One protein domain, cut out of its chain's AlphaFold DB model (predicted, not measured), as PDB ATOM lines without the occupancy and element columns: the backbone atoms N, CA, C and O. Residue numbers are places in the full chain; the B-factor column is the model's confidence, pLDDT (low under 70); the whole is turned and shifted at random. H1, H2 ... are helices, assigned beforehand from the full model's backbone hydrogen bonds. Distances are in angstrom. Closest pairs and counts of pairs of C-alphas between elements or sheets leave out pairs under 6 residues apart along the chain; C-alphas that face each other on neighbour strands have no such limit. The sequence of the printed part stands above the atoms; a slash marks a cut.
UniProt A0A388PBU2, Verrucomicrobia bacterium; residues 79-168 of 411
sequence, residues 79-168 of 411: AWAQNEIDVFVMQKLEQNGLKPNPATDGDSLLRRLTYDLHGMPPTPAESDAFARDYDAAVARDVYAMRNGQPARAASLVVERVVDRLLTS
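Overview. This is residues 79 to 168 of the 411 residues of a protein of Verrucomicrobia bacterium (UniProt A0A388PBU2). A long helix, H3, folds back into H4 as a helical hairpin, and H2 begins at H3 with its first residue, Gly 106, runs away from it at a steep angle and reaches H4 near the last residues of both H2 and H4; H1 sits apart at one end of the long axis, with residues 83 to 88 and 92 to 97 sticking out free. The printed part has 90 residues with four named helices, H1 to H4 in chain order, and no named strand: all helix. It is only just compact, close to loose, with a radius of gyration of the C-alphas of 14.5 A, and elongated, spanning 40 by 24 by 20 A.

Along the chain. Find C-alpha 84 at (230.701, 130.767, 219.749); from there H1 runs through residues 84 to 95, 17.2 A. Next comes H2, residues 106 to 117, 16.3 A. Find C-alpha 124 at (259.104, 139.113, 237.438), where H3, residues 124 to 146, begins its 33.0 A. H4, residues 153 to 166, covers 20.3 A and ends at C-alpha 166 (249.623, 123.436, 229.281).

Arrangement. Look first at H1, which is apart from H2, H3 and H4. H2 touches H3 with residues 106 to 111 alone, closest at the C-alphas of Gly 106 and Ala 131, 4.0 A, at a steep tilt of 66 degrees, opposite ways. H3 and H4 touch, closest at the C-alphas of Ala 137 and Ala 154, 4.7 A; their tilt of 35.0 degrees is only just steep, opposite ways. H2 touches H4 with residues 113 to 117 alone, closest at the C-alphas of Leu 117 and Leu 165, 6.6 A, at a shallow tilt of 31 degrees, the same way. In H2 and H3 every O i to N i+4 pair is within hydrogen-bond range; in H1 7 of 8 are, in H4 9 of 10.

Size, cuts and confidence. The C-alphas farthest apart, those of Gln 95 and Ala 125, are 42.3 A apart. The printed part has no cut, its three links are short, and no printed residue is under 70 in pLDDT.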
ATOM      1  N   ALA A  79     231.910 142.351 216.639       85.88
ATOM      2  CA  ALA A  79     233.346 142.630 216.717       85.88
ATOM      3  C   ALA A  79     233.984 142.211 218.057       85.88
ATOM      4  O   ALA A  79     235.200 142.025 218.114       85.88
ATOM      5  N   TRP A  80     233.181 142.086 219.122       86.75
ATOM      6  CA  TRP A  80     233.641 141.645 220.442       86.75
ATOM      7  C   TRP A  80     233.690 140.122 220.590       86.75
ATOM      8  O   TRP A  80     234.563 139.618 221.286       86.75
ATOM      9  N   ALA A  81     232.758 139.396 219.966       89.31
ATOM     10  CA  ALA A  81     232.685 137.947 220.106       89.31
ATOM     11  C   ALA A  81     233.851 137.275 219.366       89.31
ATOM     12  O   ALA A  81     234.009 137.452 218.158       89.31
ATOM     13  N   GLN A  82     234.669 136.505 220.085       85.69
ATOM     14  CA  GLN A  82     235.842 135.835 219.522       85.69
ATOM     15  C   GLN A  82     235.565 134.371 219.187       85.69
ATOM     16  O   GLN A  82     236.149 133.834 218.246       85.69
ATOM     17  N   ASN A  83     234.654 133.749 219.934       89.50
ATOM     18  CA  ASN A  83     234.190 132.383 219.729       89.50
ATOM     19  C   ASN A  83     232.658 132.280 219.884       89.50
ATOM     20  O   ASN A  83     231.963 133.251 220.181       89.50
ATOM     21  N   GLU A  84     232.132 131.076 219.681       92.56
ATOM     22  CA  GLU A  84     230.701 130.767 219.749       92.56
ATOM     23  C   GLU A  84     230.095 131.006 221.142       92.56
ATOM     24  O   GLU A  84     228.956 131.460 221.250       92.56
ATOM     25  N   ILE A  85     230.857 130.769 222.215       93.50
ATOM     26  CA  ILE A  85     230.424 130.996 223.601       93.50
ATOM     27  C   ILE A  85     230.215 132.494 223.844       93.50
ATOM     28  O   ILE A  85     229.203 132.894 224.428       93.50
ATOM     29  N   ASP A  86     231.119 133.332 223.335       93.00
ATOM     30  CA  ASP A  86     231.015 134.787 223.451       93.00
ATOM     31  C   ASP A  86     229.736 135.320 222.798       93.00
ATOM     32  O   ASP A  86     229.160 136.294 223.282       93.00
ATOM     33  N   VAL A  87     229.239 134.666 221.741       95.06
ATOM     34  CA  VAL A  87     227.971 135.039 221.099       95.06
ATOM     35  C   VAL A  87     226.800 134.872 222.073       95.06
ATOM     36  O   VAL A  87     225.981 135.782 222.216       95.06
ATOM     37  N   PHE A  88     226.746 133.760 222.812       95.88
ATOM     38  CA  PHE A  88     225.716 133.538 223.834       95.88
ATOM     39  C   PHE A  88     225.847 134.512 225.016       95.88
ATOM     40  O   PHE A  88     224.838 135.037 225.501       95.88
ATOM     41  N   VAL A  89     227.074 134.805 225.458       95.56
ATOM     42  CA  VAL A  89     227.331 135.782 226.530       95.56
ATOM     43  C   VAL A  89     226.909 137.187 226.096       95.56
ATOM     44  O   VAL A  89     226.170 137.862 226.818       95.56
ATOM     45  N   MET A  90     227.311 137.618 224.898       95.19
ATOM     46  CA  MET A  90     226.963 138.928 224.348       95.19
ATOM     47  C   MET A  90     225.457 139.068 224.154       95.19
ATOM     48  O   MET A  90     224.891 140.094 224.526       95.19
ATOM     49  N   GLN A  91     224.776 138.028 223.662       96.56
ATOM     50  CA  GLN A  91     223.319 138.034 223.547       96.56
ATOM     51  C   GLN A  91     222.660 138.355 224.897       96.56
ATOM     52  O   GLN A  91     221.748 139.185 224.966       96.56
ATOM     53  N   LYS A  92     223.130 137.735 225.988       96.50
ATOM     54  CA  LYS A  92     222.599 137.999 227.331       96.50
ATOM     55  C   LYS A  92     222.954 139.388 227.844       96.50
ATOM     56  O   LYS A  92     222.089 140.025 228.444       96.50
ATOM     57  N   LEU A  93     224.162 139.886 227.593       96.38
ATOM     58  CA  LEU A  93     224.532 141.259 227.947       96.38
ATOM     59  C   LEU A  93     223.634 142.273 227.227       96.38
ATOM     60  O   LEU A  93     223.032 143.125 227.877       96.38
ATOM     61  N   GLU A  94     223.450 142.124 225.915       95.31
ATOM     62  CA  GLU A  94     222.612 143.007 225.102       95.31
ATOM     63  C   GLU A  94     221.136 142.988 225.518       95.31
ATOM     64  O   GLU A  94     220.506 144.047 225.554       95.31
ATOM     65  N   GLN A  95     220.586 141.811 225.844       96.44
ATOM     66  CA  GLN A  95     219.213 141.665 226.355       96.44
ATOM     67  C   GLN A  95     219.003 142.424 227.670       96.44
ATOM     68  O   GLN A  95     217.925 142.961 227.902       96.44
ATOM     69  N   ASN A  96     220.035 142.484 228.513       97.38
ATOM     70  CA  ASN A  96     219.992 143.169 229.804       97.38
ATOM     71  C   ASN A  96     220.501 144.621 229.736       97.38
ATOM     72  O   ASN A  96     220.628 145.270 230.770       97.38
ATOM     73  N   GLY A  97     220.821 145.141 228.544       96.06
ATOM     74  CA  GLY A  97     221.381 146.488 228.381       96.06
ATOM     75  C   GLY A  97     222.769 146.671 229.010       96.06
ATOM     76  O   GLY A  97     223.178 147.799 229.282       96.06
ATOM     77  N   LEU A  98     223.490 145.575 229.253       95.88
ATOM     78  CA  LEU A  98     224.826 145.563 229.839       95.88
ATOM     79  C   LEU A  98     225.903 145.610 228.754       95.88
ATOM     80  O   LEU A  98     225.687 145.234 227.602       95.88
ATOM     81  N   LYS A  99     227.093 146.063 229.147       90.69
ATOM     82  CA  LYS A  99     228.296 146.050 228.311       90.69
ATOM     83  C   LYS A  99     229.351 145.149 228.954       90.69
ATOM     84  O   LYS A  99     229.367 145.054 230.182       90.69
ATOM     85  N   PRO A 100     230.233 144.516 228.162       89.19
ATOM     86  CA  PRO A 100     231.373 143.796 228.708       89.19
ATOM     87  C   PRO A 100     232.245 144.708 229.573       89.19
ATOM     88  O   PRO A 100     232.404 145.896 229.278       89.19
ATOM     89  N   ASN A 101     232.840 144.132 230.615       89.62
ATOM     90  CA  ASN A 101     233.863 144.819 231.391       89.62
ATOM     91  C   ASN A 101     235.117 145.057 230.534       89.62
ATOM     92  O   ASN A 101     235.391 144.275 229.618       89.62
ATOM     93  N   PRO A 102     235.896 146.112 230.829       87.12
ATOM     94  CA  PRO A 102     237.200 146.283 230.207       87.12
ATOM     95  C   PRO A 102     238.112 145.093 230.529       87.12
ATOM     96  O   PRO A 102     237.971 144.444 231.569       87.12
ATOM     97  N   ALA A 103     239.063 144.831 229.634       88.38
ATOM     98  CA  ALA A 103     240.099 143.837 229.866       88.38
ATOM     99  C   ALA A 103     240.908 144.182 231.130       88.38
ATOM    100  O   ALA A 103     241.151 145.353 231.425       88.38
ATOM    101  N   THR A 104     241.317 143.151 231.871       93.19
ATOM    102  CA  THR A 104     242.267 143.301 232.984       93.19
ATOM    103  C   THR A 104     243.658 143.632 232.442       93.19
ATOM    104  O   THR A 104     243.929 143.328 231.284       93.19
ATOM    105  N   ASP A 105     244.527 144.224 233.258       93.12
ATOM    106  CA  ASP A 105     245.937 144.433 232.910       93.12
ATOM    107  C   ASP A 105     246.695 143.104 232.750       93.12
ATOM    108  O   ASP A 105     246.298 142.069 233.305       93.12
ATOM    109  N   GLY A 106     247.791 143.132 231.989       95.56
ATOM    110  CA  GLY A 106     248.561 141.929 231.692       95.56
ATOM    111  C   GLY A 106     249.177 141.237 232.915       95.56
ATOM    112  O   GLY A 106     249.197 140.006 232.946       95.56
ATOM    113  N   ASP A 107     249.611 141.973 233.944       94.75
ATOM    114  CA  ASP A 107     250.177 141.359 235.160       94.75
ATOM    115  C   ASP A 107     249.108 140.556 235.915       94.75
ATOM    116  O   ASP A 107     249.286 139.365 236.203       94.75
ATOM    117  N   SER A 108     247.935 141.160 236.127       95.38
ATOM    118  CA  SER A 108     246.775 140.483 236.708       95.38
ATOM    119  C   SER A 108     246.379 139.234 235.922       95.38
ATOM    120  O   SER A 108     246.042 138.212 236.530       95.38
ATOM    121  N   LEU A 109     246.394 139.296 234.585       97.19
ATOM    122  CA  LEU A 109     246.017 138.163 233.742       97.19
ATOM    123  C   LEU A 109     247.035 137.022 233.832       97.19
ATOM    124  O   LEU A 109     246.640 135.886 234.096       97.19
ATOM    125  N   LEU A 110     248.331 137.309 233.671       97.69
ATOM    126  CA  LEU A 110     249.371 136.281 233.748       97.69
ATOM    127  C   LEU A 110     249.372 135.599 235.113       97.69
ATOM    128  O   LEU A 110     249.501 134.375 235.205       97.69
ATOM    129  N   ARG A 111     249.198 136.381 236.182       96.62
ATOM    130  CA  ARG A 111     249.148 135.852 237.542       96.62
ATOM    131  C   ARG A 111     247.989 134.869 237.718       96.62
ATOM    132  O   ARG A 111     248.191 133.808 238.296       96.62
ATOM    133  N   ARG A 112     246.797 135.173 237.188       97.06
ATOM    134  CA  ARG A 112     245.650 134.241 237.211       97.06
ATOM    135  C   ARG A 112     245.960 132.962 236.438       97.06
ATOM    136  O   ARG A 112     245.881 131.884 237.014       97.06
ATOM    137  N   LEU A 113     246.416 133.090 235.190       97.38
ATOM    138  CA  LEU A 113     246.735 131.944 234.331       97.38
ATOM    139  C   LEU A 113     247.759 130.997 234.975       97.38
ATOM    140  O   LEU A 113     247.593 129.782 234.950       97.38
ATOM    141  N   THR A 114     248.811 131.543 235.582       96.38
ATOM    142  CA  THR A 114     249.874 130.742 236.212       96.38
ATOM    143  C   THR A 114     249.440 130.086 237.523       96.38
ATOM    144  O   THR A 114     249.754 128.915 237.742       96.38
ATOM    145  N   TYR A 115     248.655 130.761 238.369       95.50
ATOM    146  CA  TYR A 115     248.079 130.117 239.555       95.50
ATOM    147  C   TYR A 115     247.057 129.035 239.200       95.50
ATOM    148  O   TYR A 115     247.041 127.981 239.840       95.50
ATOM    149  N   ASP A 116     246.236 129.265 238.181       95.75
ATOM    150  CA  ASP A 116     245.213 128.308 237.772       95.75
ATOM    151  C   ASP A 116     245.847 127.070 237.123       95.75
ATOM    152  O   ASP A 116     245.501 125.940 237.473       95.75
ATOM    153  N   LEU A 117     246.827 127.259 236.230       96.06
ATOM    154  CA  LEU A 117     247.429 126.158 235.474       96.06
ATOM    155  C   LEU A 117     248.601 125.480 236.193       96.06
ATOM    156  O   LEU A 117     248.716 124.264 236.115       96.06
ATOM    157  N   HIS A 118     249.458 126.217 236.907       94.44
ATOM    158  CA  HIS A 118     250.651 125.666 237.585       94.44
ATOM    159  C   HIS A 118     250.600 125.757 239.112       94.44
ATOM    160  O   HIS A 118     251.401 125.113 239.787       94.44
ATOM    161  N   GLY A 119     249.699 126.555 239.693       93.50
ATOM    162  CA  GLY A 119     249.639 126.766 241.145       93.50
ATOM    163  C   GLY A 119     250.762 127.637 241.718       93.50
ATOM    164  O   GLY A 119     250.863 127.756 242.938       93.50
ATOM    165  N   MET A 120     251.594 128.249 240.872       92.06
ATOM    166  CA  MET A 120     252.741 129.073 241.268       92.06
ATOM    167  C   MET A 120     252.726 130.419 240.534       92.06
ATOM    168  O   MET A 120     252.238 130.476 239.408       92.06
ATOM    169  N   PRO A 121     253.263 131.494 241.144       94.88
ATOM    170  CA  PRO A 121     253.352 132.794 240.483       94.88
ATOM    171  C   PRO A 121     254.342 132.777 239.300       94.88
ATOM    172  O   PRO A 121     255.273 131.963 239.299       94.88
ATOM    173  N   PRO A 122     254.193 133.701 238.330       95.56
ATOM    174  CA  PRO A 122     255.189 133.911 237.283       95.56
ATOM    175  C   PRO A 122     256.459 134.544 237.865       95.56
ATOM    176  O   PRO A 122     256.445 135.135 238.950       95.56
ATOM    177  N   THR A 123     257.571 134.463 237.136       93.94
ATOM    178  CA  THR A 123     258.756 135.264 237.471       93.94
ATOM    179  C   THR A 123     258.536 136.740 237.109       93.94
ATOM    180  O   THR A 123     257.794 137.030 236.168       93.94
ATOM    181  N   PRO A 124     259.221 137.692 237.778       95.31
ATOM    182  CA  PRO A 124     259.104 139.113 237.438       95.31
ATOM    183  C   PRO A 124     259.395 139.413 235.959       95.31
ATOM    184  O   PRO A 124     258.681 140.183 235.328       95.31
ATOM    185  N   ALA A 125     260.390 138.738 235.373       95.44
ATOM    186  CA  ALA A 125     260.741 138.911 233.964       95.44
ATOM    187  C   ALA A 125     259.635 138.430 233.007       95.44
ATOM    188  O   ALA A 125     259.415 139.044 231.963       95.44
ATOM    189  N   GLU A 126     258.933 137.347 233.353       95.31
ATOM    190  CA  GLU A 126     257.786 136.863 232.579       95.31
ATOM    191  C   GLU A 126     256.588 137.808 232.692       95.31
ATOM    192  O   GLU A 126     255.964 138.088 231.669       95.31
ATOM    193  N   SER A 127     256.303 138.332 233.892       96.31
ATOM    194  CA  SER A 127     255.276 139.366 234.106       96.31
ATOM    195  C   SER A 127     255.534 140.596 233.245       96.31
ATOM    196  O   SER A 127     254.665 140.995 232.472       96.31
ATOM    197  N   ASP A 128     256.746 141.150 233.304       96.12
ATOM    198  CA  ASP A 128     257.108 142.349 232.548       96.12
ATOM    199  C   ASP A 128     257.010 142.135 231.031       96.12
ATOM    200  O   ASP A 128     256.562 143.017 230.295       96.12
ATOM    201  N   ALA A 129     257.459 140.976 230.540       95.81
ATOM    202  CA  ALA A 129     257.395 140.645 229.121       95.81
ATOM    203  C   ALA A 129     255.947 140.470 228.649       95.81
ATOM    204  O   ALA A 129     255.553 141.079 227.653       95.81
ATOM    205  N   PHE A 130     255.150 139.695 229.384       97.69
ATOM    206  CA  PHE A 130     253.758 139.448 229.033       97.69
ATOM    207  C   PHE A 130     252.912 140.716 229.102       97.69
ATOM    208  O   PHE A 130     252.145 140.967 228.178       97.69
ATOM    209  N   ALA A 131     253.059 141.526 230.154       97.25
ATOM    210  CA  ALA A 131     252.280 142.749 230.315       97.25
ATOM    211  C   ALA A 131     252.500 143.711 229.143       97.25
ATOM    212  O   ALA A 131     251.534 144.184 228.551       97.25
ATOM    213  N   ARG A 132     253.757 143.913 228.719       96.81
ATOM    214  CA  ARG A 132     254.065 144.734 227.535       96.81
ATOM    215  C   ARG A 132     253.382 144.214 226.269       96.81
ATOM    216  O   ARG A 132     252.756 144.997 225.555       96.81
ATOM    217  N   ASP A 133     253.506 142.919 225.991       97.25
ATOM    218  CA  ASP A 133     252.958 142.315 224.773       97.25
ATOM    219  C   ASP A 133     251.424 142.315 224.774       97.25
ATOM    220  O   ASP A 133     250.793 142.625 223.757       97.25
ATOM    221  N   TYR A 134     250.822 141.988 225.916       97.88
ATOM    222  CA  TYR A 134     249.381 141.903 226.095       97.88
ATOM    223  C   TYR A 134     248.724 143.286 226.080       97.88
ATOM    224  O   TYR A 134     247.784 143.493 225.316       97.88
ATOM    225  N   ASP A 135     249.243 144.266 226.823       95.88
ATOM    226  CA  ASP A 135     248.656 145.611 226.877       95.88
ATOM    227  C   ASP A 135     248.730 146.305 225.501       95.88
ATOM    228  O   ASP A 135     247.769 146.942 225.054       95.88
ATOM    229  N   ALA A 136     249.831 146.110 224.761       95.62
ATOM    230  CA  ALA A 136     249.946 146.570 223.376       95.62
ATOM    231  C   ALA A 136     248.944 145.868 222.440       95.62
ATOM    232  O   ALA A 136     248.410 146.476 221.508       95.62
ATOM    233  N   ALA A 137     248.668 144.582 222.668       96.06
ATOM    234  CA  ALA A 137     247.670 143.837 221.913       96.06
ATOM    235  C   ALA A 137     246.233 144.291 222.225       96.06
ATOM    236  O   ALA A 137     245.463 144.505 221.288       96.06
ATOM    237  N   VAL A 138     245.908 144.557 223.492       94.69
ATOM    238  CA  VAL A 138     244.618 145.131 223.912       94.69
ATOM    239  C   VAL A 138     244.387 146.491 223.253       94.69
ATOM    240  O   VAL A 138     243.304 146.742 222.722       94.69
ATOM    241  N   ALA A 139     245.401 147.360 223.206       93.06
ATOM    242  CA  ALA A 139     245.287 148.655 222.533       93.06
ATOM    243  C   ALA A 139     244.964 148.515 221.031       93.06
ATOM    244  O   ALA A 139     244.133 149.261 220.500       93.06
ATOM    245  N   ARG A 140     245.571 147.531 220.348       93.44
ATOM    246  CA  ARG A 140     245.264 147.214 218.941       93.44
ATOM    247  C   ARG A 140     243.838 146.700 218.766       93.44
ATOM    248  O   ARG A 140     243.159 147.143 217.845       93.44
ATOM    249  N   ASP A 141     243.371 145.836 219.659       92.06
ATOM    250  CA  ASP A 141     242.010 145.301 219.610       92.06
ATOM    251  C   ASP A 141     240.951 146.385 219.859       92.06
ATOM    252  O   ASP A 141     239.935 146.428 219.165       92.06
ATOM    253  N   VAL A 142     241.204 147.330 220.771       90.50
ATOM    254  CA  VAL A 142     240.338 148.508 220.968       90.50
ATOM    255  C   VAL A 142     240.246 149.346 219.691       90.50
ATOM    256  O   VAL A 142     239.159 149.804 219.328       90.50
ATOM    257  N   TYR A 143     241.366 149.545 218.991       90.00
ATOM    258  CA  TYR A 143     241.367 150.236 217.702       90.00
ATOM    259  C   TYR A 143     240.619 149.437 216.622       90.00
ATOM    260  O   TYR A 143     239.823 150.018 215.886       90.00
ATOM    261  N   ALA A 144     240.809 148.117 216.549       89.00
ATOM    262  CA  ALA A 144     240.111 147.247 215.603       89.00
ATOM    263  C   ALA A 144     238.585 147.305 215.796       89.00
ATOM    264  O   ALA A 144     237.861 147.619 214.848       89.00
ATOM    265  N   MET A 145     238.103 147.138 217.033       86.88
ATOM    266  CA  MET A 145     236.671 147.183 217.361       86.88
ATOM    267  C   MET A 145     236.022 148.517 216.979       86.88
ATOM    268  O   MET A 145     234.912 148.535 216.447       86.88
ATOM    269  N   ARG A 146     236.712 149.647 217.195       86.81
ATOM    270  CA  ARG A 146     236.211 150.979 216.798       86.81
ATOM    271  C   ARG A 146     236.027 151.129 215.287       86.81
ATOM    272  O   ARG A 146     235.196 151.924 214.865       86.81
ATOM    273  N   ASN A 147     236.777 150.366 214.497       87.06
ATOM    274  CA  ASN A 147     236.719 150.373 213.038       87.06
ATOM    275  C   ASN A 147     235.887 149.209 212.469       87.06
ATOM    276  O   ASN A 147     235.981 148.910 211.278       87.06
ATOM    277  N   GLY A 148     235.103 148.520 213.308       83.81
ATOM    278  CA  GLY A 148     234.297 147.366 212.898       83.81
ATOM    279  C   GLY A 148     235.123 146.150 212.467       83.81
ATOM    280  O   GLY A 148     234.609 145.286 211.764       83.81
ATOM    281  N   GLN A 149     236.401 146.090 212.851       86.19
ATOM    282  CA  GLN A 149     237.291 144.960 212.593       86.19
ATOM    283  C   GLN A 149     237.279 143.990 213.789       86.19
ATOM    284  O   GLN A 149     237.085 144.427 214.927       86.19
ATOM    285  N   PRO A 150     237.505 142.684 213.563       83.50
ATOM    286  CA  PRO A 150     237.535 141.699 214.642       83.50
ATOM    287  C   PRO A 150     238.729 141.920 215.585       83.50
ATOM    288  O   PRO A 150     239.858 142.108 215.130       83.50
ATOM    289  N   ALA A 151     238.487 141.848 216.897       87.56
ATOM    290  CA  ALA A 151     239.527 141.879 217.927       87.56
ATOM    291  C   ALA A 151     240.089 140.474 218.191       87.56
ATOM    292  O   ALA A 151     239.361 139.592 218.644       87.56
ATOM    293  N   ARG A 152     241.382 140.269 217.915       89.31
ATOM    294  CA  ARG A 152     242.072 138.969 218.063       89.31
ATOM    295  C   ARG A 152     243.516 139.071 218.554       89.31
ATOM    296  O   ARG A 152     244.125 138.049 218.859       89.31
ATOM    297  N   ALA A 153     244.104 140.264 218.601       92.88
ATOM    298  CA  ALA A 153     245.517 140.420 218.915       92.88
ATOM    299  C   ALA A 153     245.830 139.977 220.350       92.88
ATOM    300  O   ALA A 153     246.843 139.310 220.564       92.88
ATOM    301  N   ALA A 154     244.987 140.340 221.322       93.88
ATOM    302  CA  ALA A 154     245.168 139.962 222.719       93.88
ATOM    303  C   ALA A 154     245.030 138.445 222.903       93.88
ATOM    304  O   ALA A 154     245.863 137.833 223.567       93.88
ATOM    305  N   SER A 155     244.054 137.822 222.240       92.06
ATOM    306  CA  SER A 155     243.809 136.374 222.303       92.06
ATOM    307  C   SER A 155     245.009 135.578 221.812       92.06
ATOM    308  O   SER A 155     245.446 134.670 222.504       92.06
ATOM    309  N   LEU A 156     245.650 135.997 220.716       93.75
ATOM    310  CA  LEU A 156     246.875 135.360 220.216       93.75
ATOM    311  C   LEU A 156     248.066 135.473 221.187       93.75
ATOM    312  O   LEU A 156     248.994 134.663 221.139       93.75
ATOM    313  N   VAL A 157     248.123 136.512 222.027       96.81
ATOM    314  CA  VAL A 157     249.134 136.614 223.099       96.81
ATOM    315  C   VAL A 157     248.791 135.649 224.235       96.81
ATOM    316  O   VAL A 157     249.678 134.953 224.727       96.81
ATOM    317  N   VAL A 158     247.514 135.581 224.618       96.06
ATOM    318  CA  VAL A 158     247.022 134.691 225.677       96.06
ATOM    319  C   VAL A 158     247.194 133.223 225.294       96.06
ATOM    320  O   VAL A 158     247.774 132.481 226.079       96.06
ATOM    321  N   GLU A 159     246.781 132.819 224.091       95.81
ATOM    322  CA  GLU A 159     246.909 131.454 223.558       95.81
ATOM    323  C   GLU A 159     248.352 130.955 223.649       95.81
ATOM    324  O   GLU A 159     248.609 129.927 224.263       95.81
ATOM    325  N   ARG A 160     249.328 131.746 223.184       96.81
ATOM    326  CA  ARG A 160     250.754 131.376 223.264       96.81
ATOM    327  C   ARG A 160     251.232 131.111 224.692       96.81
ATOM    328  O   ARG A 160     252.064 130.230 224.914       96.81
ATOM    329  N   VAL A 161     250.754 131.888 225.664       96.88
ATOM    330  CA  VAL A 161     251.097 131.659 227.073       96.88
ATOM    331  C   VAL A 161     250.359 130.452 227.630       96.88
ATOM    332  O   VAL A 161     250.983 129.667 228.340       96.88
ATOM    333  N   VAL A 162     249.078 130.281 227.306       97.25
ATOM    334  CA  VAL A 162     248.284 129.118 227.714       97.25
ATOM    335  C   VAL A 162     248.912 127.831 227.182       97.25
ATOM    336  O   VAL A 162     249.198 126.950 227.985       97.25
ATOM    337  N   ASP A 163     249.259 127.760 225.897       96.94
ATOM    338  CA  ASP A 163     249.919 126.603 225.276       96.94
ATOM    339  C   ASP A 163     251.231 126.253 225.983       96.94
ATOM    340  O   ASP A 163     251.492 125.095 226.323       96.94
ATOM    341  N   ARG A 164     252.052 127.269 226.279       95.94
ATOM    342  CA  ARG A 164     253.298 127.099 227.037       95.94
ATOM    343  C   ARG A 164     253.043 126.530 228.433       95.94
ATOM    344  O   ARG A 164     253.824 125.705 228.908       95.94
ATOM    345  N   LEU A 165     251.996 126.997 229.113       96.62
ATOM    346  CA  LEU A 165     251.641 126.527 230.449       96.62
ATOM    347  C   LEU A 165     251.088 125.094 230.401       96.62
ATOM    348  O   LEU A 165     251.538 124.272 231.196       96.62
ATOM    349  N   LEU A 166     250.200 124.774 229.458       96.38
ATOM    350  CA  LEU A 166     249.623 123.436 229.281       96.38
ATOM    351  C   LEU A 166     250.672 122.387 228.882       96.38
ATOM    352  O   LEU A 166     250.632 121.267 229.372       96.38
ATOM    353  N   THR A 167     251.671 122.766 228.077       95.56
ATOM    354  CA  THR A 167     252.771 121.869 227.665       95.56
ATOM    355  C   THR A 167     253.749 121.555 228.813       95.56
ATOM    356  O   THR A 167     254.580 120.651 228.720       95.56
ATOM    357  N   SER A 168     253.711 122.310 229.916       95.25
ATOM    358  CA  SER A 168     254.602 122.076 231.053       95.25
ATOM    359  C   SER A 168     254.132 120.882 231.894       95.25
ATOM    360  O   SER A 168     252.968 120.862 232.278       95.25
TER     361      SER A 168